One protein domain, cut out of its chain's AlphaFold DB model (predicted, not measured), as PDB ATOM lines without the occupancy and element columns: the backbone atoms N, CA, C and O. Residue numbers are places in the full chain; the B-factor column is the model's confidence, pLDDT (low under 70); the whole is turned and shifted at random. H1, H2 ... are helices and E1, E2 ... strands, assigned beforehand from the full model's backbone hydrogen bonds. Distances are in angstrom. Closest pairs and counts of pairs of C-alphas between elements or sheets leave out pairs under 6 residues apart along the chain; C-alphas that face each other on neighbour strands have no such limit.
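AT A GLANCE: This is residues 88 to 101, 135 to 183 and 192 to 312 of the 319 residues of the protein "Hypothetical protein" of Pyramimonas obovata (UniProt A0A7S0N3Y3). A twisted sheet of six strands forms the core, with H3 and H4 side by side and H2 next to H4 over one face, and H5 over the other face. H1 packs on H5 as a further helix beyond it, H6 sits by the E6 edge of the sheet, and residues 162 to 167 of the loop between E1 and E2 stick out. The printed part has 184 residues with six named helices and six named strands, in the order H1 H2 E1 E2 E3 H3 E4 H4 E5 H5 E6 H6, and its class is mixed, helices and strands. The mixed sheet runs E1 E2 E5 E4 E3 E6, with E5, E4, E3 and E6 parallel and E1 and E2 completing it through antiparallel pairs. The whole is compact, with a radius of gyration of the C-alphas of 17.0 A and spans of 51 by 38 by 29 A.

IN THESE COORDINATES: In the sheet, E1 is residues 155 to 158, E2 is residues 174 to 180, 15.8 A long, and E5 is residues 255 to 259. E4 is residues 226 to 232, 18.7 A long, and E3, the longest strand, is residues 193 to 200, 23.0 A from C-alpha 193 at (42.569, -11.289, 49.117) to C-alpha 200. E6 is residues 284 to 287. Among the helices, H2 is residues 138 to 147, H3 residues 206 to 218, 18.6 A long, and H4 residues 238 to 251, 20.7 A long. H5 is residues 264 to 278, 20.9 A long. H1 is residues 88 to 101, 20.4 A long, beginning at C-alpha 88 (21.187, -15.112, 37.450). H6 is residues 301 to 310, ending at C-alpha 310 (46.451, -26.898, 45.966).

HOW THE PARTS SIT: Inner strands E4 and E3 are parallel at 13 degrees, with N 227 and O 195 2.7 A apart. E5 and E4 are parallel at 21 degrees, with N 258 and O 230 at 2.8 A. E3 and edge strand E6 are parallel at 20 degrees, with N 194 and O 284 at 2.8 A. E2 and E5 are antiparallel at 158 degrees, with N 174 and O 259 at 2.8 A. E1, the other edge strand, forms a hairpin with E2, and C-alphas 157 and 174 face each other at 5.8 A, with no backbone N and O across the pair within hydrogen-bond range. The arrangement is one of three layers, helices on both faces of a sheet: H2, H3 and H4 are on one face of the sheet E1 E2 E5 E4 E3 E6, and H5 is on the opposite face. Two strand-helix-strand units, parallel neighbour strands with a helix between, are E3, H3, E4 and E4, H4, E5; E5, H5, E6 is a split one, with E4 and E3 between its strands. Each of the three crossovers is right-handed. H4 runs along the strands over E5 and E4 at a height over the sheet of 9.5 A, and H3 along them over E4 and E3 at 10.9 A. H3 and H4 touch at a shallow tilt of 15 degrees, the same way, closest at the C-alphas of Leu 213 and Tyr 251, 6.3 A. H4 touches H2 with residues 238 to 242 alone, closest at the C-alphas of Ser 238 and Thr 140, 5.4 A. H1 is not on the sheet and touches H5, closest at the C-alphas of Leu 97 and Ala 276, 6.5 A, at a shallow tilt of 33 degrees, only just short of steep. H6 only grazes the sheet with residues 301 to 305. Every O i to N i+4 pair is within hydrogen-bond range in H1, H2, H5 and H6, against 8 of 9 in H3 and 8 of 10 in H4.

THE WHOLE: The two C-alphas farthest apart, of Ala 138 and His 311, are 53.3 A apart. Residues 102 to 134 are not printed, a gap of 35.7 A between C-alphas 101 and 135, and residues 184 to 191 are not printed, a gap of 12.6 A between C-alphas 183 and 192. The links E1 to E2 and E6 to H6 are long. The mean pLDDT of the printed part is 77.3; residues 88 to 101, 135 to 170 and 177 to 183 are under 70.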
ATOM      1  N   GLU A  88      21.279 -15.874  38.702       37.38
ATOM      2  CA  GLU A  88      21.187 -15.112  37.450       37.38
ATOM      3  C   GLU A  88      21.950 -13.781  37.523       37.38
ATOM      4  O   GLU A  88      22.701 -13.448  36.600       37.38
ATOM      5  N   ASP A  89      21.882 -13.088  38.664       38.97
ATOM      6  CA  ASP A  89      22.568 -11.808  38.883       38.97
ATOM      7  C   ASP A  89      24.096 -11.982  38.897       38.97
ATOM      8  O   ASP A  89      24.844 -11.183  38.325       38.97
ATOM      9  N   THR A  90      24.575 -13.098  39.460       39.88
ATOM     10  CA  THR A  90      26.006 -13.447  39.494       39.88
ATOM     11  C   THR A  90      26.532 -13.836  38.102       39.88
ATOM     12  O   THR A  90      27.651 -13.477  37.722       39.88
ATOM     13  N   ALA A  91      25.736 -14.546  37.297       39.25
ATOM     14  CA  ALA A  91      26.106 -14.905  35.925       39.25
ATOM     15  C   ALA A  91      26.134 -13.681  34.989       39.25
ATOM     16  O   ALA A  91      27.030 -13.555  34.139       39.25
ATOM     17  N   TYR A  92      25.191 -12.752  35.171       39.03
ATOM     18  CA  TYR A  92      25.160 -11.472  34.467       39.03
ATOM     19  C   TYR A  92      26.391 -10.619  34.810       39.03
ATOM     20  O   TYR A  92      27.101 -10.158  33.909       39.03
ATOM     21  N   ALA A  93      26.725 -10.525  36.099       39.91
ATOM     22  CA  ALA A  93      27.901  -9.829  36.611       39.91
ATOM     23  C   ALA A  93      29.218 -10.291  35.968       39.91
ATOM     24  O   ALA A  93      30.014  -9.492  35.466       39.91
ATOM     25  N   LEU A  94      29.427 -11.609  35.931       42.12
ATOM     26  CA  LEU A  94      30.612 -12.232  35.340       42.12
ATOM     27  C   LEU A  94      30.695 -12.016  33.821       42.12
ATOM     28  O   LEU A  94      31.791 -11.899  33.266       42.12
ATOM     29  N   THR A  95      29.551 -11.947  33.138       42.84
ATOM     30  CA  THR A  95      29.484 -11.658  31.698       42.84
ATOM     31  C   THR A  95      29.857 -10.205  31.406       42.84
ATOM     32  O   THR A  95      30.598  -9.939  30.454       42.84
ATOM     33  N   LEU A  96      29.398  -9.270  32.242       38.88
ATOM     34  CA  LEU A  96      29.724  -7.850  32.129       38.88
ATOM     35  C   LEU A  96      31.222  -7.600  32.377       38.88
ATOM     36  O   LEU A  96      31.872  -6.953  31.557       38.88
ATOM     37  N   LEU A  97      31.794  -8.215  33.421       42.69
ATOM     38  CA  LEU A  97      33.232  -8.161  33.730       42.69
ATOM     39  C   LEU A  97      34.105  -8.605  32.551       42.69
ATOM     40  O   LEU A  97      35.029  -7.894  32.150       42.69
ATOM     41  N   LYS A  98      33.769  -9.752  31.947       45.50
ATOM     42  CA  LYS A  98      34.491 -10.281  30.780       45.50
ATOM     43  C   LYS A  98      34.460  -9.317  29.590       45.50
ATOM     44  O   LYS A  98      35.482  -9.162  28.926       45.50
ATOM     45  N   ARG A  99      33.322  -8.658  29.334       43.59
ATOM     46  CA  ARG A  99      33.164  -7.686  28.233       43.59
ATOM     47  C   ARG A  99      33.929  -6.385  28.474       43.59
ATOM     48  O   ARG A  99      34.525  -5.842  27.550       43.59
ATOM     49  N   MET A 100      33.932  -5.881  29.705       40.31
ATOM     50  CA  MET A 100      34.665  -4.657  30.044       40.31
ATOM     51  C   MET A 100      36.177  -4.847  29.885       40.31
ATOM     52  O   MET A 100      36.863  -3.971  29.366       40.31
ATOM     53  N   GLN A 101      36.698  -6.015  30.262       47.97
ATOM     54  CA  GLN A 101      38.129  -6.305  30.177       47.97
ATOM     55  C   GLN A 101      38.587  -6.705  28.770       47.97
ATOM     56  O   GLN A 101      39.703  -6.352  28.395       47.97
ATOM     57  N   VAL A 135      14.872  14.473  46.144       44.22
ATOM     58  CA  VAL A 135      15.411  15.591  46.930       44.22
ATOM     59  C   VAL A 135      16.211  15.001  48.090       44.22
ATOM     60  O   VAL A 135      15.695  14.785  49.188       44.22
ATOM     61  N   LEU A 136      17.492  14.711  47.858       48.66
ATOM     62  CA  LEU A 136      18.437  14.593  48.967       48.66
ATOM     63  C   LEU A 136      18.434  15.925  49.715       48.66
ATOM     64  O   LEU A 136      18.453  16.991  49.094       48.66
ATOM     65  N   GLY A 137      18.428  15.879  51.049       48.78
ATOM     66  CA  GLY A 137      18.671  17.081  51.838       48.78
ATOM     67  C   GLY A 137      19.952  17.737  51.323       48.78
ATOM     68  O   GLY A 137      20.989  17.073  51.248       48.78
ATOM     69  N   ALA A 138      19.870  19.008  50.916       54.97
ATOM     70  CA  ALA A 138      20.968  19.707  50.243       54.97
ATOM     71  C   ALA A 138      22.288  19.623  51.032       54.97
ATOM     72  O   ALA A 138      23.366  19.618  50.439       54.97
ATOM     73  N   ASP A 139      22.196  19.495  52.354       51.12
ATOM     74  CA  ASP A 139      23.328  19.354  53.262       51.12
ATOM     75  C   ASP A 139      23.973  17.961  53.211       51.12
ATOM     76  O   ASP A 139      25.196  17.869  53.234       51.12
ATOM     77  N   THR A 140      23.199  16.877  53.078       51.78
ATOM     78  CA  THR A 140      23.747  15.512  52.948       51.78
ATOM     79  C   THR A 140      24.486  15.354  51.625       51.78
ATOM     80  O   THR A 140      25.594  14.825  51.603       51.78
ATOM     81  N   TYR A 141      23.918  15.876  50.533       58.53
ATOM     82  CA  TYR A 141      24.567  15.858  49.221       58.53
ATOM     83  C   TYR A 141      25.845  16.709  49.207       58.53
ATOM     84  O   TYR A 141      26.908  16.228  48.817       58.53
ATOM     85  N   ARG A 142      25.783  17.953  49.710       60.56
ATOM     86  CA  ARG A 142      26.974  18.811  49.831       60.56
ATOM     87  C   ARG A 142      28.040  18.190  50.720       60.56
ATOM     88  O   ARG A 142      29.211  18.279  50.384       60.56
ATOM     89  N   MET A 143      27.662  17.561  51.829       58.19
ATOM     90  CA  MET A 143      28.641  16.961  52.726       58.19
ATOM     91  C   MET A 143      29.249  15.684  52.143       58.19
ATOM     92  O   MET A 143      30.442  15.473  52.327       58.19
ATOM     93  N   ALA A 144      28.481  14.866  51.414       58.41
ATOM     94  CA  ALA A 144      29.048  13.756  50.651       58.41
ATOM     95  C   ALA A 144      30.141  14.287  49.715       58.41
ATOM     96  O   ALA A 144      31.268  13.822  49.806       58.41
ATOM     97  N   LEU A 145      29.849  15.352  48.957       59.91
ATOM     98  CA  LEU A 145      30.814  16.043  48.092       59.91
ATOM     99  C   LEU A 145      32.006  16.678  48.836       59.91
ATOM    100  O   LEU A 145      33.091  16.733  48.277       59.91
ATOM    101  N   GLN A 146      31.826  17.164  50.070       60.59
ATOM    102  CA  GLN A 146      32.878  17.819  50.870       60.59
ATOM    103  C   GLN A 146      33.743  16.854  51.691       60.59
ATOM    104  O   GLN A 146      34.867  17.199  52.037       60.59
ATOM    105  N   THR A 147      33.219  15.679  52.051       53.19
ATOM    106  CA  THR A 147      33.967  14.632  52.782       53.19
ATOM    107  C   THR A 147      34.959  13.919  51.858       53.19
ATOM    108  O   THR A 147      35.830  13.187  52.309       53.19
ATOM    109  N   ILE A 148      34.825  14.146  50.556       54.56
ATOM    110  CA  ILE A 148      35.711  13.659  49.514       54.56
ATOM    111  C   ILE A 148      36.882  14.636  49.379       54.56
ATOM    112  O   ILE A 148      36.702  15.793  48.998       54.56
ATOM    113  N   ASP A 149      38.086  14.165  49.693       42.03
ATOM    114  CA  ASP A 149      39.338  14.890  49.453       42.03
ATOM    115  C   ASP A 149      39.558  15.031  47.921       42.03
ATOM    116  O   ASP A 149      39.339  14.063  47.185       42.03
ATOM    117  N   PRO A 150      39.923  16.207  47.369       50.78
ATOM    118  CA  PRO A 150      39.945  16.421  45.919       50.78
ATOM    119  C   PRO A 150      41.199  15.786  45.273       50.78
ATOM    120  O   PRO A 150      42.243  15.736  45.923       50.78
ATOM    121  N   PRO A 151      41.188  15.371  43.981       45.28
ATOM    122  CA  PRO A 151      40.144  15.491  42.965       45.28
ATOM    123  C   PRO A 151      39.542  14.122  42.592       45.28
ATOM    124  O   PRO A 151      40.234  13.238  42.082       45.28
ATOM    125  N   VAL A 152      38.230  13.960  42.757       42.88
ATOM    126  CA  VAL A 152      37.522  12.853  42.101       42.88
ATOM    127  C   VAL A 152      37.278  13.250  40.650       42.88
ATOM    128  O   VAL A 152      36.510  14.164  40.361       42.88
ATOM    129  N   ASN A 153      37.992  12.592  39.738       36.34
ATOM    130  CA  ASN A 153      37.983  12.901  38.305       36.34
ATOM    131  C   ASN A 153      36.802  12.276  37.547       36.34
ATOM    132  O   ASN A 153      36.709  12.456  36.336       36.34
ATOM    133  N   SER A 154      35.904  11.553  38.218       43.06
ATOM    134  CA  SER A 154      34.856  10.798  37.535       43.06
ATOM    135  C   SER A 154      33.573  10.714  38.350       43.06
ATOM    136  O   SER A 154      33.546  10.115  39.424       43.06
ATOM    137  N   PHE A 155      32.502  11.267  37.784       41.56
ATOM    138  CA  PHE A 155      31.126  10.972  38.164       41.56
ATOM    139  C   PHE A 155      30.490  10.125  37.061       41.56
ATOM    140  O   PHE A 155      30.688  10.393  35.871       41.56
ATOM    141  N   VAL A 156      29.721   9.113  37.461       46.12
ATOM    142  CA  VAL A 156      28.860   8.350  36.556       46.12
ATOM    143  C   VAL A 156      27.419   8.709  36.896       46.12
ATOM    144  O   VAL A 156      26.928   8.366  37.969       46.12
ATOM    145  N   GLU A 157      26.770   9.445  35.996       43.16
ATOM    146  CA  GLU A 157      25.332   9.715  36.038       43.16
ATOM    147  C   GLU A 157      24.627   8.739  35.092       43.16
ATOM    148  O   GLU A 157      25.009   8.611  33.926       43.16
ATOM    149  N   MET A 158      23.612   8.038  35.597       46.75
ATOM    150  CA  MET A 158      22.837   7.082  34.810       46.75
ATOM    151  C   MET A 158      21.439   7.630  34.547       46.75
ATOM    152  O   MET A 158      20.600   7.697  35.440       46.75
ATOM    153  N   ALA A 159      21.183   8.013  33.296       44.47
ATOM    154  CA  ALA A 159      19.848   8.378  32.849       44.47
ATOM    155  C   ALA A 159      19.080   7.112  32.447       44.47
ATOM    156  O   ALA A 159      19.493   6.384  31.545       44.47
ATOM    157  N   SER A 160      17.933   6.860  33.080       44.41
ATOM    158  CA  SER A 160      16.992   5.846  32.603       44.41
ATOM    159  C   SER A 160      16.453   6.262  31.233       44.41
ATOM    160  O   SER A 160      15.904   7.357  31.089       44.41
ATOM    161  N   ASN A 161      16.596   5.399  30.228       43.81
ATOM    162  CA  ASN A 161      16.095   5.657  28.883       43.81
ATOM    163  C   ASN A 161      14.550   5.733  28.926       43.81
ATOM    164  O   ASN A 161      13.913   4.751  29.309       43.81
ATOM    165  N   PRO A 162      13.911   6.853  28.543       45.69
ATOM    166  CA  PRO A 162      12.482   7.081  28.797       45.69
ATOM    167  C   PRO A 162      11.514   6.217  27.957       45.69
ATOM    168  O   PRO A 162      10.308   6.424  28.032       45.69
ATOM    169  N   GLY A 163      12.011   5.268  27.153       44.31
ATOM    170  CA  GLY A 163      11.211   4.464  26.218       44.31
ATOM    171  C   GLY A 163      10.969   2.998  26.604       44.31
ATOM    172  O   GLY A 163      10.189   2.333  25.925       44.31
ATOM    173  N   GLU A 164      11.594   2.468  27.660       47.34
ATOM    174  CA  GLU A 164      11.482   1.044  28.020       47.34
ATOM    175  C   GLU A 164      10.606   0.848  29.267       47.34
ATOM    176  O   GLU A 164      11.054   0.889  30.405       47.34
ATOM    177  N   HIS A 165       9.309   0.633  29.040       44.50
ATOM    178  CA  HIS A 165       8.268   0.582  30.076       44.50
ATOM    179  C   HIS A 165       8.199  -0.709  30.922       44.50
ATOM    180  O   HIS A 165       7.247  -0.862  31.683       44.50
ATOM    181  N   TYR A 166       9.168  -1.628  30.833       40.69
ATOM    182  CA  TYR A 166       9.104  -2.917  31.554       40.69
ATOM    183  C   TYR A 166      10.361  -3.307  32.343       40.69
ATOM    184  O   TYR A 166      10.286  -4.211  33.171       40.69
ATOM    185  N   LEU A 167      11.473  -2.589  32.185       46.38
ATOM    186  CA  LEU A 167      12.559  -2.597  33.163       46.38
ATOM    187  C   LEU A 167      12.283  -1.423  34.097       46.38
ATOM    188  O   LEU A 167      12.560  -0.271  33.771       46.38
ATOM    189  N   GLY A 168      11.593  -1.722  35.200       48.22
ATOM    190  CA  GLY A 168      11.192  -0.745  36.205       48.22
ATOM    191  C   GLY A 168      12.347   0.177  36.597       48.22
ATOM    192  O   GLY A 168      13.510  -0.197  36.502       48.22
ATOM    193  N   LYS A 169      11.993   1.397  37.004       61.56
ATOM    194  CA  LYS A 169      12.875   2.496  37.416       61.56
ATOM    195  C   LYS A 169      13.845   2.075  38.535       61.56
ATOM    196  O   LYS A 169      13.628   2.414  39.694       61.56
ATOM    197  N   ILE A 170      14.880   1.310  38.211       60.22
ATOM    198  CA  ILE A 170      15.967   1.018  39.134       60.22
ATOM    199  C   ILE A 170      16.748   2.318  39.270       60.22
ATOM    200  O   ILE A 170      17.307   2.825  38.295       60.22
ATOM    201  N   ASP A 171      16.733   2.881  40.474       70.50
ATOM    202  CA  ASP A 171      17.604   3.989  40.823       70.50
ATOM    203  C   ASP A 171      19.022   3.443  40.975       70.50
ATOM    204  O   ASP A 171      19.424   2.956  42.029       70.50
ATOM    205  N   TYR A 172      19.782   3.496  39.887       71.38
ATOM    206  CA  TYR A 172      21.203   3.193  39.947       71.38
ATOM    207  C   TYR A 172      22.002   4.296  40.652       71.38
ATOM    208  O   TYR A 172      23.198   4.115  40.873       71.38
ATOM    209  N   GLY A 173      21.360   5.414  41.003       77.75
ATOM    210  CA  GLY A 173      21.916   6.559  41.702       77.75
ATOM    211  C   GLY A 173      23.230   7.072  41.122       77.75
ATOM    212  O   GLY A 173      23.548   6.907  39.943       77.75
ATOM    213  N   TYR A 174      23.997   7.722  41.986       76.31
ATOM    214  CA  TYR A 174      25.296   8.293  41.668       76.31
ATOM    215  C   TYR A 174      26.380   7.549  42.434       76.31
ATOM    216  O   TYR A 174      26.251   7.312  43.635       76.31
ATOM    217  N   MET A 175      27.478   7.222  41.758       76.81
ATOM    218  CA  MET A 175      28.652   6.638  42.397       76.81
ATOM    219  C   MET A 175      29.833   7.591  42.306       76.81
ATOM    220  O   MET A 175      30.058   8.233  41.278       76.81
ATOM    221  N   ILE A 176      30.593   7.653  43.391       71.88
ATOM    222  CA  ILE A 176      31.831   8.416  43.477       71.88
ATOM    223  C   ILE A 176      32.970   7.428  43.699       71.88
ATOM    224  O   ILE A 176      32.975   6.715  44.706       71.88
ATOM    225  N   PHE A 177      33.906   7.399  42.746       64.75
ATOM    226  CA  PHE A 177      34.970   6.403  42.655       64.75
ATOM    227  C   PHE A 177      36.333   7.048  42.340       64.75
ATOM    228  O   PHE A 177      36.447   7.723  41.311       64.75
ATOM    229  N   PRO A 178      37.387   6.788  43.133       62.34
ATOM    230  CA  PRO A 178      37.340   6.493  44.568       62.34
ATOM    231  C   PRO A 178      36.902   7.725  45.367       62.34
ATOM    232  O   PRO A 178      37.282   8.841  45.026       62.34
ATOM    233  N   ALA A 179      36.144   7.542  46.449       56.22
ATOM    234  CA  ALA A 179      35.814   8.646  47.358       56.22
ATOM    235  C   ALA A 179      36.922   8.907  48.400       56.22
ATOM    236  O   ALA A 179      37.018  10.016  48.923       56.22
ATOM    237  N   GLY A 180      37.769   7.907  48.673       59.41
ATOM    238  CA  GLY A 180      38.952   8.023  49.524       59.41
ATOM    239  C   GLY A 180      40.092   7.111  49.060       59.41
ATOM    240  O   GLY A 180      39.859   5.956  48.703       59.41
ATOM    241  N   GLY A 181      41.318   7.649  49.071       60.75
ATOM    242  CA  GLY A 181      42.565   6.948  48.739       60.75
ATOM    243  C   GLY A 181      42.683   6.449  47.292       60.75
ATOM    244  O   GLY A 181      41.899   6.794  46.411       60.75
ATOM    245  N   LYS A 182      43.727   5.658  47.012       62.00
ATOM    246  CA  LYS A 182      43.905   4.962  45.726       62.00
ATOM    247  C   LYS A 182      43.876   3.466  45.986       62.00
ATOM    248  O   LYS A 182      44.638   2.986  46.819       62.00
ATOM    249  N   ALA A 183      43.069   2.726  45.222       61.50
ATOM    250  CA  ALA A 183      43.204   1.276  45.169       61.50
ATOM    251  C   ALA A 183      44.622   0.967  44.679       61.50
ATOM    252  O   ALA A 183      44.988   1.277  43.538       61.50
ATOM    253  N   GLN A 192      46.111 -11.651  45.712       92.81
ATOM    254  CA  GLN A 192      45.690 -10.928  46.911       92.81
ATOM    255  C   GLN A 192      44.298 -11.386  47.353       92.81
ATOM    256  O   GLN A 192      43.591 -12.053  46.598       92.81
ATOM    257  N   VAL A 193      43.913 -11.040  48.580       94.81
ATOM    258  CA  VAL A 193      42.569 -11.289  49.117       94.81
ATOM    259  C   VAL A 193      41.926  -9.942  49.389       94.81
ATOM    260  O   VAL A 193      42.442  -9.181  50.203       94.81
ATOM    261  N   PHE A 194      40.813  -9.667  48.719       95.75
ATOM    262  CA  PHE A 194      40.045  -8.441  48.871       95.75
ATOM    263  C   PHE A 194      38.765  -8.702  49.647       95.75
ATOM    264  O   PHE A 194      38.040  -9.643  49.338       95.75
ATOM    265  N   LEU A 195      38.453  -7.836  50.606       96.62
ATOM    266  CA  LEU A 195      37.110  -7.747  51.170       96.62
ATOM    267  C   LEU A 195      36.284  -6.822  50.280       96.62
ATOM    268  O   LEU A 195      36.671  -5.682  50.055       96.62
ATOM    269  N   SER A 196      35.137  -7.286  49.810       95.50
ATOM    270  CA  SER A 196      34.116  -6.460  49.184       95.50
ATOM    271  C   SER A 196      32.905  -6.468  50.094       95.50
ATOM    272  O   SER A 196      32.346  -7.521  50.376       95.50
ATOM    273  N   SER A 197      32.526  -5.298  50.586       94.75
ATOM    274  CA  SER A 197      31.348  -5.174  51.434       94.75
ATOM    275  C   SER A 197      30.622  -3.883  51.131       94.75
ATOM    276  O   SER A 197      31.201  -2.915  50.609       94.75
ATOM    277  N   LEU A 198      29.340  -3.891  51.453       91.56
ATOM    278  CA  LEU A 198      28.465  -2.770  51.249       91.56
ATOM    279  C   LEU A 198      27.785  -2.377  52.558       91.56
ATOM    280  O   LEU A 198      27.313  -3.207  53.333       91.56
ATOM    281  N   LEU A 199      27.804  -1.073  52.816       92.31
ATOM    282  CA  LEU A 199      27.515  -0.480  54.109       92.31
ATOM    283  C   LEU A 199      26.357   0.504  53.953       92.31
ATOM    284  O   LEU A 199      26.505   1.541  53.308       92.31
ATOM    285  N   THR A 200      25.208   0.225  54.563       90.00
ATOM    286  CA  THR A 200      24.114   1.204  54.638       90.00
ATOM    287  C   THR A 200      24.389   2.200  55.760       90.00
ATOM    288  O   THR A 200      24.384   1.848  56.939       90.00
ATOM    289  N   ALA A 201      24.614   3.476  55.437       87.00
ATOM    290  CA  ALA A 201      24.952   4.458  56.472       87.00
ATOM    291  C   ALA A 201      23.814   4.676  57.497       87.00
ATOM    292  O   ALA A 201      24.083   4.984  58.660       87.00
ATOM    293  N   GLU A 202      22.552   4.491  57.093       83.06
ATOM    294  CA  GLU A 202      21.377   4.594  57.973       83.06
ATOM    295  C   GLU A 202      21.221   3.360  58.879       83.06
ATOM    296  O   GLU A 202      21.074   3.500  60.095       83.06
ATOM    297  N   GLY A 203      21.260   2.159  58.290       72.44
ATOM    298  CA  GLY A 203      20.896   0.905  58.954       72.44
ATOM    299  C   GLY A 203      21.950   0.383  59.925       72.44
ATOM    300  O   GLY A 203      21.635  -0.398  60.827       72.44
ATOM    301  N   PHE A 204      23.201   0.831  59.793       75.00
ATOM    302  CA  PHE A 204      24.290   0.214  60.530       75.00
ATOM    303  C   PHE A 204      24.466   0.734  61.959       75.00
ATOM    304  O   PHE A 204      24.582   1.939  62.236       75.00
ATOM    305  N   ARG A 205      24.587  -0.201  62.906       84.69
ATOM    306  CA  ARG A 205      25.050   0.099  64.265       84.69
ATOM    307  C   ARG A 205      26.556   0.340  64.205       84.69
ATOM    308  O   ARG A 205      27.309  -0.566  63.874       84.69
ATOM    309  N   LEU A 206      27.014   1.539  64.567       87.00
ATOM    310  CA  LEU A 206      28.432   1.923  64.435       87.00
ATOM    311  C   LEU A 206      29.386   0.955  65.154       87.00
ATOM    312  O   LEU A 206      30.435   0.617  64.622       87.00
ATOM    313  N   GLY A 207      28.991   0.453  66.330       87.12
ATOM    314  CA  GLY A 207      29.783  -0.537  67.066       87.12
ATOM    315  C   GLY A 207      29.876  -1.903  66.376       87.12
ATOM    316  O   GLY A 207      30.835  -2.630  66.612       87.12
ATOM    317  N   LEU A 208      28.911  -2.254  65.521       93.88
ATOM    318  CA  LEU A 208      28.977  -3.466  64.706       93.88
ATOM    319  C   LEU A 208      29.949  -3.273  63.536       93.88
ATOM    320  O   LEU A 208      30.742  -4.168  63.284       93.88
ATOM    321  N   LEU A 209      29.961  -2.091  62.900       95.31
ATOM    322  CA  LEU A 209      30.859  -1.795  61.774       95.31
ATOM    323  C   LEU A 209      32.326  -1.917  62.187       95.31
ATOM    324  O   LEU A 209      33.129  -2.529  61.492       95.31
ATOM    325  N   GLU A 210      32.679  -1.350  63.340       95.94
ATOM    326  CA  GLU A 210      34.051  -1.421  63.840       95.94
ATOM    327  C   GLU A 210      34.474  -2.869  64.133       95.94
ATOM    328  O   GLU A 210      35.583  -3.271  63.785       95.94
ATOM    329  N   ARG A 211      33.574  -3.684  64.701       96.75
ATOM    330  CA  ARG A 211      33.830  -5.113  64.936       96.75
ATOM    331  C   ARG A 211      33.943  -5.903  63.637       96.75
ATOM    332  O   ARG A 211      34.829  -6.744  63.539       96.75
ATOM    333  N   PHE A 212      33.088  -5.617  62.660       97.06
ATOM    334  CA  PHE A 212      33.122  -6.208  61.325       97.06
ATOM    335  C   PHE A 212      34.476  -5.963  60.651       97.06
ATOM    336  O   PHE A 212      35.176  -6.906  60.291       97.06
ATOM    337  N   LEU A 213      34.926  -4.709  60.573       97.44
ATOM    338  CA  LEU A 213      36.206  -4.383  59.937       97.44
ATOM    339  C   LEU A 213      37.405  -4.946  60.715       97.44
ATOM    340  O   LEU A 213      38.351  -5.467  60.120       97.44
ATOM    341  N   GLN A 214      37.356  -4.906  62.050       97.81
ATOM    342  CA  GLN A 214      38.386  -5.514  62.892       97.81
ATOM    343  C   GLN A 214      38.459  -7.037  62.705       97.81
ATOM    344  O   GLN A 214      39.556  -7.596  62.734       97.81
ATOM    345  N   HIS A 215      37.326  -7.710  62.491       97.81
ATOM    346  CA  HIS A 215      37.275  -9.145  62.213       97.81
ATOM    347  C   HIS A 215      38.033  -9.498  60.934       97.81
ATOM    348  O   HIS A 215      38.962 -10.301  60.974       97.81
ATOM    349  N   TYR A 216      37.728  -8.836  59.817       98.00
ATOM    350  CA  TYR A 216      38.411  -9.114  58.548       98.00
ATOM    351  C   TYR A 216      39.888  -8.713  58.558       98.00
ATOM    352  O   TYR A 216      40.714  -9.398  57.953       98.00
ATOM    353  N   LYS A 217      40.254  -7.680  59.324       97.62
ATOM    354  CA  LYS A 217      41.660  -7.372  59.614       97.62
ATOM    355  C   LYS A 217      42.355  -8.521  60.354       97.62
ATOM    356  O   LYS A 217      43.486  -8.866  60.020       97.62
ATOM    357  N   ASN A 218      41.695  -9.123  61.347       97.62
ATOM    358  CA  ASN A 218      42.234 -10.270  62.088       97.62
ATOM    359  C   ASN A 218      42.361 -11.525  61.212       97.62
ATOM    360  O   ASN A 218      43.243 -12.340  61.460       97.62
ATOM    361  N   LEU A 219      41.535 -11.647  60.167       97.31
ATOM    362  CA  LEU A 219      41.657 -12.678  59.131       97.31
ATOM    363  C   LEU A 219      42.733 -12.368  58.070       97.31
ATOM    364  O   LEU A 219      42.801 -13.055  57.047       97.31
ATOM    365  N   GLU A 220      43.587 -11.375  58.335       97.00
ATOM    366  CA  GLU A 220      44.732 -10.959  57.518       97.00
ATOM    367  C   GLU A 220      44.360 -10.320  56.167       97.00
ATOM    368  O   GLU A 220      45.153 -10.355  55.226       97.00
ATOM    369  N   ILE A 221      43.184  -9.689  56.057       96.44
ATOM    370  CA  ILE A 221      42.889  -8.787  54.932       96.44
ATOM    371  C   ILE A 221      43.506  -7.418  55.235       96.44
ATOM    372  O   ILE A 221      43.193  -6.796  56.255       96.44
ATOM    373  N   SER A 222      44.410  -6.958  54.369       94.94
ATOM    374  CA  SER A 222      45.081  -5.665  54.521       94.94
ATOM    375  C   SER A 222      44.150  -4.491  54.199       94.94
ATOM    376  O   SER A 222      43.122  -4.654  53.540       94.94
ATOM    377  N   ARG A 223      44.493  -3.296  54.693       95.62
ATOM    378  CA  ARG A 223      43.627  -2.105  54.623       95.62
ATOM    379  C   ARG A 223      43.385  -1.666  53.183       95.62
ATOM    380  O   ARG A 223      42.266  -1.326  52.815       95.62
ATOM    381  N   GLU A 224      44.419  -1.736  52.358       93.56
ATOM    382  CA  GLU A 224      44.381  -1.430  50.932       93.56
ATOM    383  C   GLU A 224      43.534  -2.422  50.118       93.56
ATOM    384  O   GLU A 224      43.129  -2.112  48.998       93.56
ATOM    385  N   ASN A 225      43.223  -3.588  50.696       95.31
ATOM    386  CA  ASN A 225      42.402  -4.625  50.084       95.31
ATOM    387  C   ASN A 225      40.956  -4.649  50.628       95.31
ATOM    388  O   ASN A 225      40.184  -5.548  50.288       95.31
ATOM    389  N   MET A 226      40.551  -3.679  51.457       96.50
ATOM    390  CA  MET A 226      39.168  -3.542  51.931       96.50
ATOM    391  C   MET A 226      38.364  -2.597  51.032       96.50
ATOM    392  O   MET A 226      38.312  -1.389  51.235       96.50
ATOM    393  N   LEU A 227      37.690  -3.152  50.032       94.62
ATOM    394  CA  LEU A 227      36.897  -2.420  49.048       94.62
ATOM    395  C   LEU A 227      35.475  -2.186  49.568       94.62
ATOM    396  O   LEU A 227      34.560  -2.985  49.339       94.62
ATOM    397  N   LEU A 228      35.268  -1.070  50.260       94.69
ATOM    398  CA  LEU A 228      34.003  -0.762  50.926       94.69
ATOM    399  C   LEU A 228      33.155   0.211  50.101       94.69
ATOM    400  O   LEU A 228      33.677   1.144  49.502       94.69
ATOM    401  N   THR A 229      31.841   0.006  50.075       92.88
ATOM    402  CA  THR A 229      30.897   0.946  49.448       92.88
ATOM    403  C   THR A 229      29.906   1.437  50.490       92.88
ATOM    404  O   THR A 229      29.234   0.631  51.126       92.88
ATOM    405  N   ILE A 230      29.806   2.751  50.668       93.00
ATOM    406  CA  ILE A 230      28.864   3.387  51.589       93.00
ATOM    407  C   ILE A 230      27.630   3.806  50.793       93.00
ATOM    408  O   ILE A 230      27.715   4.712  49.966       93.00
ATOM    409  N   ASN A 231      26.480   3.185  51.046       92.75
ATOM    410  CA  ASN A 231      25.209   3.673  50.526       92.75
ATOM    411  C   ASN A 231      24.682   4.831  51.391       92.75
ATOM    412  O   ASN A 231      24.576   4.725  52.619       92.75
ATOM    413  N   VAL A 232      24.339   5.930  50.723       90.62
ATOM    414  CA  VAL A 232      23.783   7.154  51.294       90.62
ATOM    415  C   VAL A 232      22.453   7.448  50.609       90.62
ATOM    416  O   VAL A 232      22.403   7.705  49.410       90.62
ATOM    417  N   ASN A 233      21.376   7.463  51.390       88.25
ATOM    418  CA  ASN A 233      20.046   7.859  50.934       88.25
ATOM    419  C   ASN A 233      19.590   9.139  51.663       88.25
ATOM    420  O   ASN A 233      20.285   9.675  52.532       88.25
ATOM    421  N   LYS A 234      18.383   9.620  51.351       87.12
ATOM    422  CA  LYS A 234      17.805  10.846  51.936       87.12
ATOM    423  C   LYS A 234      17.611  10.826  53.456       87.12
ATOM    424  O   LYS A 234      17.433  11.886  54.050       87.12
ATOM    425  N   LYS A 235      17.622   9.652  54.092       88.56
ATOM    426  CA  LYS A 235      17.448   9.493  55.544       88.56
ATOM    427  C   LYS A 235      18.770   9.584  56.308       88.56
ATOM    428  O   LYS A 235      18.765   9.755  57.526       88.56
ATOM    429  N   VAL A 236      19.903   9.473  55.616       87.00
ATOM    430  CA  VAL A 236      21.225   9.519  56.242       87.00
ATOM    431  C   VAL A 236      21.553  10.953  56.645       87.00
ATOM    432  O   VAL A 236      21.646  11.854  55.807       87.00
ATOM    433  N   SER A 237      21.773  11.165  57.943       90.19
ATOM    434  CA  SER A 237      22.255  12.450  58.443       90.19
ATOM    435  C   SER A 237      23.753  12.622  58.190       90.19
ATOM    436  O   SER A 237      24.536  11.670  58.247       90.19
ATOM    437  N   SER A 238      24.168  13.871  57.993       84.12
ATOM    438  CA  SER A 238      25.571  14.285  57.876       84.12
ATOM    439  C   SER A 238      26.436  13.766  59.031       84.12
ATOM    440  O   SER A 238      27.484  13.159  58.826       84.12
ATOM    441  N   THR A 239      25.964  13.919  60.270       89.38
ATOM    442  CA  THR A 239      26.693  13.459  61.463       89.38
ATOM    443  C   THR A 239      26.923  11.948  61.442       89.38
ATOM    444  O   THR A 239      28.023  11.487  61.750       89.38
ATOM    445  N   LYS A 240      25.908  11.172  61.045       89.00
ATOM    446  CA  LYS A 240      26.005   9.714  60.952       89.00
ATOM    447  C   LYS A 240      26.987   9.290  59.859       89.00
ATOM    448  O   LYS A 240      27.828   8.431  60.112       89.00
ATOM    449  N   LEU A 241      26.920   9.915  58.682       89.38
ATOM    450  CA  LEU A 241      27.838   9.635  57.578       89.38
ATOM    451  C   LEU A 241      29.299   9.911  57.974       89.38
ATOM    452  O   LEU A 241      30.148   9.047  57.776       89.38
ATOM    453  N   LEU A 242      29.586  11.042  58.633       89.56
ATOM    454  CA  LEU A 242      30.936  11.338  59.141       89.56
ATOM    455  C   LEU A 242      31.431  10.294  60.146       89.56
ATOM    456  O   LEU A 242      32.612   9.958  60.157       89.56
ATOM    457  N   GLN A 243      30.552   9.778  61.008       93.56
ATOM    458  CA  GLN A 243      30.923   8.721  61.953       93.56
ATOM    459  C   GLN A 243      31.275   7.413  61.238       93.56
ATOM    460  O   GLN A 243      32.241   6.761  61.627       93.56
ATOM    461  N   VAL A 244      30.519   7.044  60.200       93.69
ATOM    462  CA  VAL A 244      30.793   5.857  59.375       93.69
ATOM    463  C   VAL A 244      32.135   6.002  58.657       93.69
ATOM    464  O   VAL A 244      32.984   5.123  58.794       93.69
ATOM    465  N   VAL A 245      32.363   7.130  57.977       93.12
ATOM    466  CA  VAL A 245      33.622   7.413  57.264       93.12
ATOM    467  C   VAL A 245      34.819   7.349  58.212       93.12
ATOM    468  O   VAL A 245      35.756   6.603  57.957       93.12
ATOM    469  N   ARG A 246      34.745   8.004  59.380       94.06
ATOM    470  CA  ARG A 246      35.823   7.968  60.386       94.06
ATOM    471  C   ARG A 246      36.150   6.570  60.899       94.06
ATOM    472  O   ARG A 246      37.262   6.346  61.367       94.06
ATOM    473  N   ILE A 247      35.182   5.654  60.925       95.69
ATOM    474  CA  ILE A 247      35.452   4.257  61.280       95.69
ATOM    475  C   ILE A 247      36.158   3.584  60.108       95.69
ATOM    476  O   ILE A 247      37.216   3.000  60.311       95.69
ATOM    477  N   ILE A 248      35.613   3.710  58.898       95.06
ATOM    478  CA  ILE A 248      36.166   3.112  57.679       95.06
ATOM    479  C   ILE A 248      37.624   3.520  57.460       95.06
ATOM    480  O   ILE A 248      38.461   2.642  57.289       95.06
ATOM    481  N   GLU A 249      37.956   4.805  57.571       93.81
ATOM    482  CA  GLU A 249      39.315   5.328  57.365       93.81
ATOM    483  C   GLU A 249      40.358   4.719  58.316       93.81
ATOM    484  O   GLU A 249      41.546   4.693  58.002       93.81
ATOM    485  N   LYS A 250      39.956   4.170  59.473       95.75
ATOM    486  CA  LYS A 250      40.883   3.453  60.370       95.75
ATOM    487  C   LYS A 250      41.279   2.074  59.841       95.75
ATOM    488  O   LYS A 250      42.338   1.564  60.207       95.75
ATOM    489  N   TYR A 251      40.418   1.448  59.042       96.50
ATOM    490  CA  TYR A 251      40.541   0.044  58.634       96.50
ATOM    491  C   TYR A 251      40.732  -0.139  57.138       96.50
ATOM    492  O   TYR A 251      41.273  -1.160  56.741       96.50
ATOM    493  N   SER A 252      40.347   0.837  56.327       94.81
ATOM    494  CA  SER A 252      40.505   0.797  54.885       94.81
ATOM    495  C   SER A 252      41.194   2.055  54.384       94.81
ATOM    496  O   SER A 252      40.983   3.144  54.920       94.81
ATOM    497  N   ASP A 253      42.000   1.877  53.344       90.94
ATOM    498  CA  ASP A 253      42.556   2.977  52.556       90.94
ATOM    499  C   ASP A 253      41.664   3.305  51.345       90.94
ATOM    500  O   ASP A 253      41.978   4.211  50.578       90.94
ATOM    501  N   TYR A 254      40.570   2.560  51.155       89.44
ATOM    502  CA  TYR A 254      39.691   2.644  49.999       89.44
ATOM    503  C   TYR A 254      38.209   2.563  50.385       89.44
ATOM    504  O   TYR A 254      37.756   1.593  51.000       89.44
ATOM    505  N   TYR A 255      37.411   3.524  49.929       91.44
ATOM    506  CA  TYR A 255      35.959   3.373  49.902       91.44
ATOM    507  C   TYR A 255      35.316   4.209  48.795       91.44
ATOM    508  O   TYR A 255      35.843   5.243  48.382       91.44
ATOM    509  N   ASP A 256      34.137   3.766  48.369       89.62
ATOM    510  CA  ASP A 256      33.259   4.482  47.446       89.62
ATOM    511  C   ASP A 256      31.993   4.940  48.156       89.62
ATOM    512  O   ASP A 256      31.557   4.333  49.140       89.62
ATOM    513  N   VAL A 257      31.357   5.977  47.618       88.81
ATOM    514  CA  VAL A 257      30.041   6.431  48.076       88.81
ATOM    515  C   VAL A 257      29.032   6.219  46.955       88.81
ATOM    516  O   VAL A 257      29.207   6.730  45.849       88.81
ATOM    517  N   PHE A 258      27.978   5.463  47.255       89.31
ATOM    518  CA  PHE A 258      26.810   5.274  46.406       89.31
ATOM    519  C   PHE A 258      25.657   6.112  46.961       89.31
ATOM    520  O   PHE A 258      25.155   5.849  48.053       89.31
ATOM    521  N   ILE A 259      25.248   7.133  46.219       87.06
ATOM    522  CA  ILE A 259      24.166   8.041  46.578       87.06
ATOM    523  C   ILE A 259      22.921   7.643  45.785       87.06
ATOM    524  O   ILE A 259      22.869   7.867  44.578       87.06
ATOM    525  N   GLY A 260      21.922   7.078  46.453       87.69
ATOM    526  CA  GLY A 260      20.705   6.586  45.808       87.69
ATOM    527  C   GLY A 260      19.870   5.717  46.737       87.69
ATOM    528  O   GLY A 260      20.293   5.383  47.853       87.69
ATOM    529  N   GLU A 261      18.669   5.364  46.286       86.44
ATOM    530  CA  GLU A 261      17.858   4.359  46.968       86.44
ATOM    531  C   GLU A 261      18.492   2.964  46.832       86.44
ATOM    532  O   GLU A 261      19.247   2.661  45.910       86.44
ATOM    533  N   TRP A 262      18.217   2.106  47.810       83.00
ATOM    534  CA  TRP A 262      18.768   0.756  47.841       83.00
ATOM    535  C   TRP A 262      18.031  -0.168  46.863       83.00
ATOM    536  O   TRP A 262      16.824  -0.366  47.006       83.00
ATOM    537  N   SER A 263      18.757  -0.813  45.945       84.94
ATOM    538  CA  SER A 263      18.276  -1.988  45.205       84.94
ATOM    539  C   SER A 263      19.396  -2.999  44.966       84.94
ATOM    540  O   SER A 263      20.545  -2.619  44.742       84.94
ATOM    541  N   SER A 264      19.080  -4.292  44.993       80.38
ATOM    542  CA  SER A 264      20.069  -5.359  44.786       80.38
ATOM    543  C   SER A 264      20.800  -5.223  43.447       80.38
ATOM    544  O   SER A 264      22.006  -5.464  43.362       80.38
ATOM    545  N   GLU A 265      20.095  -4.771  42.411       82.94
ATOM    546  CA  GLU A 265      20.613  -4.561  41.064       82.94
ATOM    547  C   GLU A 265      21.621  -3.407  41.010       82.94
ATOM    548  O   GLU A 265      22.718  -3.577  40.474       82.94
ATOM    549  N   ALA A 266      21.293  -2.251  41.604       82.38
ATOM    550  CA  ALA A 266      22.191  -1.097  41.635       82.38
ATOM    551  C   ALA A 266      23.480  -1.418  42.400       82.38
ATOM    552  O   ALA A 266      24.581  -1.047  41.993       82.38
ATOM    553  N   LEU A 267      23.361  -2.167  43.491       81.00
ATOM    554  CA  LEU A 267      24.494  -2.534  44.333       81.00
ATOM    555  C   LEU A 267      25.402  -3.540  43.654       81.00
ATOM    556  O   LEU A 267      26.613  -3.339  43.629       81.00
ATOM    557  N   THR A 268      24.812  -4.583  43.071       82.38
ATOM    558  CA  THR A 268      25.545  -5.577  42.288       82.38
ATOM    559  C   THR A 268      26.310  -4.874  41.174       82.38
ATOM    560  O   THR A 268      27.517  -5.065  41.041       82.38
ATOM    561  N   PHE A 269      25.645  -3.973  40.444       83.81
ATOM    562  CA  PHE A 269      26.269  -3.158  39.408       83.81
ATOM    563  C   PHE A 269      27.488  -2.384  39.931       83.81
ATOM    564  O   PHE A 269      28.590  -2.540  39.396       83.81
ATOM    565  N   HIS A 270      27.335  -1.593  40.994       82.19
ATOM    566  CA  HIS A 270      28.427  -0.774  41.541       82.19
ATOM    567  C   HIS A 270      29.563  -1.619  42.117       82.19
ATOM    568  O   HIS A 270      30.743  -1.319  41.918       82.19
ATOM    569  N   GLN A 271      29.228  -2.721  42.784       85.94
ATOM    570  CA  GLN A 271      30.201  -3.645  43.348       85.94
ATOM    571  C   GLN A 271      31.058  -4.290  42.256       85.94
ATOM    572  O   GLN A 271      32.278  -4.368  42.406       85.94
ATOM    573  N   ILE A 272      30.449  -4.697  41.138       84.31
ATOM    574  CA  ILE A 272      31.164  -5.242  39.980       84.31
ATOM    575  C   ILE A 272      32.152  -4.228  39.416       84.31
ATOM    576  O   ILE A 272      33.304  -4.581  39.175       84.31
ATOM    577  N   HIS A 273      31.726  -2.979  39.219       81.81
ATOM    578  CA  HIS A 273      32.585  -1.933  38.658       81.81
ATOM    579  C   HIS A 273      33.790  -1.661  39.560       81.81
ATOM    580  O   HIS A 273      34.927  -1.619  39.083       81.81
ATOM    581  N   LYS A 274      33.558  -1.582  40.874       87.94
ATOM    582  CA  LYS A 274      34.618  -1.460  41.878       87.94
ATOM    583  C   LYS A 274      35.610  -2.615  41.812       87.94
ATOM    584  O   LYS A 274      36.818  -2.394  41.744       87.94
ATOM    585  N   LEU A 275      35.111  -3.849  41.785       88.25
ATOM    586  CA  LEU A 275      35.952  -5.041  41.687       88.25
ATOM    587  C   LEU A 275      36.749  -5.062  40.378       88.25
ATOM    588  O   LEU A 275      37.951  -5.318  40.407       88.25
ATOM    589  N   ALA A 276      36.123  -4.726  39.250       84.81
ATOM    590  CA  ALA A 276      36.778  -4.657  37.944       84.81
ATOM    591  C   ALA A 276      37.948  -3.662  37.927       84.81
ATOM    592  O   ALA A 276      38.981  -3.913  37.305       84.81
ATOM    593  N   ALA A 277      37.775  -2.525  38.602       82.75
ATOM    594  CA  ALA A 277      38.774  -1.471  38.668       82.75
ATOM    595  C   ALA A 277      39.919  -1.795  39.641       82.75
ATOM    596  O   ALA A 277      41.073  -1.472  39.339       82.75
ATOM    597  N   ALA A 278      39.620  -2.432  40.776       85.50
ATOM    598  CA  ALA A 278      40.571  -2.632  41.871       85.50
ATOM    599  C   ALA A 278      41.303  -3.984  41.853       85.50
ATOM    600  O   ALA A 278      42.384  -4.089  42.430       85.50
ATOM    601  N   THR A 279      40.756  -5.010  41.196       88.25
ATOM    602  CA  THR A 279      41.226  -6.401  41.345       88.25
ATOM    603  C   THR A 279      41.698  -7.018  40.028       88.25
ATOM    604  O   THR A 279      41.465  -6.485  38.940       88.25
ATOM    605  N   ARG A 280      42.399  -8.154  40.116       87.56
ATOM    606  CA  ARG A 280      42.829  -8.972  38.974       87.56
ATOM    607  C   ARG A 280      42.130 -10.326  38.999       87.56
ATOM    608  O   ARG A 280      41.689 -10.801  40.036       87.56
ATOM    609  N   PHE A 281      42.149 -11.016  37.860       84.19
ATOM    610  CA  PHE A 281      41.599 -12.371  37.724       84.19
ATOM    611  C   PHE A 281      42.178 -13.409  38.687       84.19
ATOM    612  O   PHE A 281      41.538 -14.422  38.943       84.19
ATOM    613  N   SER A 282      43.411 -13.203  39.151       87.56
ATOM    614  CA  SER A 282      44.074 -14.114  40.079       87.56
ATOM    615  C   SER A 282      43.737 -13.841  41.540       87.56
ATOM    616  O   SER A 282      44.129 -14.641  42.380       87.56
ATOM    617  N   ASP A 283      43.116 -12.703  41.850       91.94
ATOM    618  CA  ASP A 283      42.847 -12.291  43.223       91.94
ATOM    619  C   ASP A 283      41.561 -12.951  43.747       91.94
ATOM    620  O   ASP A 283      40.658 -13.307  42.990       91.94
ATOM    621  N   TRP A 284      41.493 -13.131  45.062       94.75
ATOM    622  CA  TRP A 284      40.344 -13.699  45.757       94.75
ATOM    623  C   TRP A 284      39.446 -12.592  46.284       94.75
ATOM    624  O   TRP A 284      39.929 -11.653  46.915       94.75
ATOM    625  N   ILE A 285      38.141 -12.731  46.068       95.31
ATOM    626  CA  ILE A 285      37.144 -11.783  46.562       95.31
ATOM    627  C   ILE A 285      36.365 -12.430  47.698       95.31
ATOM    628  O   ILE A 285      35.703 -13.443  47.505       95.31
ATOM    629  N   VAL A 286      36.418 -11.824  48.873       95.75
ATOM    630  CA  VAL A 286      35.565 -12.139  50.014       95.75
ATOM    631  C   VAL A 286      34.401 -11.164  49.972       95.75
ATOM    632  O   VAL A 286      34.590  -9.981  50.234       95.75
ATOM    633  N   ASN A 287      33.215 -11.641  49.608       93.75
ATOM    634  CA  ASN A 287      31.998 -10.840  49.696       93.75
ATOM    635  C   ASN A 287      31.331 -11.110  51.041       93.75
ATOM    636  O   ASN A 287      31.100 -12.275  51.358       93.75
ATOM    637  N   ALA A 288      31.074 -10.068  51.822       93.38
ATOM    638  CA  ALA A 288      30.435 -10.203  53.122       93.38
ATOM    639  C   ALA A 288      29.473  -9.049  53.371       93.38
ATOM    640  O   ALA A 288      29.850  -7.875  53.224       93.38
ATOM    641  N   ASP A 289      28.271  -9.390  53.815       90.94
ATOM    642  CA  ASP A 289      27.338  -8.411  54.344       90.94
ATOM    643  C   ASP A 289      27.874  -7.883  55.672       90.94
ATOM    644  O   ASP A 289      28.599  -8.558  56.404       90.94
ATOM    645  N   SER A 290      27.603  -6.613  55.959       89.56
ATOM    646  CA  SER A 290      28.301  -5.919  57.043       89.56
ATOM    647  C   SER A 290      27.935  -6.426  58.439       89.56
ATOM    648  O   SER A 290      28.662  -6.164  59.402       89.56
ATOM    649  N   ASP A 291      26.833  -7.159  58.563       89.88
ATOM    650  CA  ASP A 291      26.375  -7.853  59.761       89.88
ATOM    651  C   ASP A 291      26.757  -9.344  59.809       89.88
ATOM    652  O   ASP A 291      26.489 -10.001  60.819       89.88
ATOM    653  N   GLU A 292      27.464  -9.852  58.798       91.25
ATOM    654  CA  GLU A 292      27.918 -11.239  58.711       91.25
ATOM    655  C   GLU A 292      29.427 -11.388  58.973       91.25
ATOM    656  O   GLU A 292      30.276 -10.603  58.532       91.25
ATOM    657  N   PHE A 293      29.787 -12.450  59.698       95.06
ATOM    658  CA  PHE A 293      31.161 -12.738  60.109       95.06
ATOM    659  C   PHE A 293      31.569 -14.121  59.615       95.06
ATOM    660  O   PHE A 293      31.055 -15.131  60.084       95.06
ATOM    661  N   HIS A 294      32.534 -14.178  58.696       94.62
ATOM    662  CA  HIS A 294      33.063 -15.458  58.240       94.62
ATOM    663  C   HIS A 294      33.942 -16.124  59.296       94.62
ATOM    664  O   HIS A 294      34.890 -15.520  59.803       94.62
ATOM    665  N   GLU A 295      33.699 -17.407  59.543       94.75
ATOM    666  CA  GLU A 295      34.606 -18.271  60.292       94.75
ATOM    667  C   GLU A 295      35.415 -19.128  59.317       94.75
ATOM    668  O   GLU A 295      34.870 -19.868  58.499       94.75
ATOM    669  N   ILE A 296      36.744 -19.012  59.380       94.06
ATOM    670  CA  ILE A 296      37.656 -19.734  58.491       94.06
ATOM    671  C   ILE A 296      38.436 -20.764  59.320       94.06
ATOM    672  O   ILE A 296      39.045 -20.371  60.317       94.06
ATOM    673  N   PRO A 297      38.509 -22.051  58.915       92.19
ATOM    674  CA  PRO A 297      39.119 -23.111  59.729       92.19
ATOM    675  C   PRO A 297      40.569 -22.854  60.166       92.19
ATOM    676  O   PRO A 297      41.010 -23.324  61.209       92.19
ATOM    677  N   THR A 298      41.334 -22.115  59.363       93.62
ATOM    678  CA  THR A 298      42.744 -21.784  59.630       93.62
ATOM    679  C   THR A 298      42.927 -20.499  60.444       93.62
ATOM    680  O   THR A 298      44.066 -20.152  60.767       93.62
ATOM    681  N   GLY A 299      41.846 -19.750  60.689       94.38
ATOM    682  CA  GLY A 299      41.873 -18.397  61.251       94.38
ATOM    683  C   GLY A 299      42.527 -17.337  60.351       94.38
ATOM    684  O   GLY A 299      42.789 -16.238  60.820       94.38
ATOM    685  N   SER A 300      42.838 -17.654  59.087       94.94
ATOM    686  CA  SER A 300      43.545 -16.759  58.153       94.94
ATOM    687  C   SER A 300      43.181 -17.084  56.704       94.94
ATOM    688  O   SER A 300      43.330 -18.234  56.265       94.94
ATOM    689  N   TYR A 301      42.757 -16.069  55.943       95.00
ATOM    690  CA  TYR A 301      42.449 -16.233  54.519       95.00
ATOM    691  C   TYR A 301      43.654 -16.711  53.702       95.00
ATOM    692  O   TYR A 301      43.504 -17.712  53.000       95.00
ATOM    693  N   PRO A 302      44.853 -16.095  53.795       91.94
ATOM    694  CA  PRO A 302      46.020 -16.559  53.048       91.94
ATOM    695  C   PRO A 302      46.321 -18.051  53.234       91.94
ATOM    696  O   PRO A 302      46.586 -18.754  52.257       91.94
ATOM    697  N   ARG A 303      46.242 -18.565  54.470       92.62
ATOM    698  CA  ARG A 303      46.497 -19.990  54.751       92.62
ATOM    699  C   ARG A 303      45.411 -20.893  54.180       92.62
ATOM    700  O   ARG A 303      45.723 -21.924  53.590       92.62
ATOM    701  N   PHE A 304      44.150 -20.508  54.358       95.31
ATOM    702  CA  PHE A 304      43.013 -21.276  53.861       95.31
ATOM    703  C   PHE A 304      43.024 -21.366  52.333       95.31
ATOM    704  O   PHE A 304      42.988 -22.456  51.766       95.31
ATOM    705  N   LEU A 305      43.176 -20.223  51.665       93.06
ATOM    706  CA  LEU A 305      43.134 -20.128  50.209       93.06
ATOM    707  C   LEU A 305      44.350 -20.778  49.540       93.06
ATOM    708  O   LEU A 305      44.224 -21.311  48.438       93.06
ATOM    709  N   LEU A 306      45.508 -20.817  50.213       90.44
ATOM    710  CA  LEU A 306      46.650 -21.612  49.756       90.44
ATOM    711  C   LEU A 306      46.287 -23.103  49.655       90.44
ATOM    712  O   LEU A 306      46.600 -23.738  48.648       90.44
ATOM    713  N   SER A 307      45.590 -23.645  50.660       92.38
ATOM    714  CA  SER A 307      45.093 -25.025  50.630       92.38
ATOM    715  C   SER A 307      44.076 -25.217  49.504       92.38
ATOM    716  O   SER A 307      44.172 -26.180  48.748       92.38
ATOM    717  N   CYS A 308      43.138 -24.283  49.325       92.25
ATOM    718  CA  CYS A 308      42.162 -24.336  48.232       92.25
ATOM    719  C   CYS A 308      42.839 -24.371  46.853       92.25
ATOM    720  O   CYS A 308      42.476 -25.189  46.007       92.25
ATOM    721  N   GLY A 309      43.877 -23.551  46.653       88.56
ATOM    722  CA  GLY A 309      44.662 -23.522  45.420       88.56
ATOM    723  C   GLY A 309      45.359 -24.850  45.111       88.56
ATOM    724  O   GLY A 309      45.365 -25.281  43.958       88.56
ATOM    725  N   GLN A 310      45.872 -25.553  46.129       90.88
ATOM    726  CA  GLN A 310      46.451 -26.898  45.966       90.88
ATOM    727  C   GLN A 310      45.419 -27.918  45.459       90.88
ATOM    728  O   GLN A 310      45.763 -28.821  44.697       90.88
ATOM    729  N   HIS A 311      44.149 -27.734  45.819       92.06
ATOM    730  CA  HIS A 311      43.030 -28.562  45.372       92.06
ATOM    731  C   HIS A 311      42.324 -28.031  44.116       92.06
ATOM    732  O   HIS A 311      41.311 -28.594  43.709       92.06
ATOM    733  N   LYS A 312      42.856 -26.978  43.476       91.94
ATOM    734  CA  LYS A 312      42.242 -26.302  42.317       91.94
ATOM    735  C   LYS A 312      40.814 -25.806  42.585       91.94
ATOM    736  O   LYS A 312      40.004 -25.720  41.665       91.94
TER     737      LYS A 312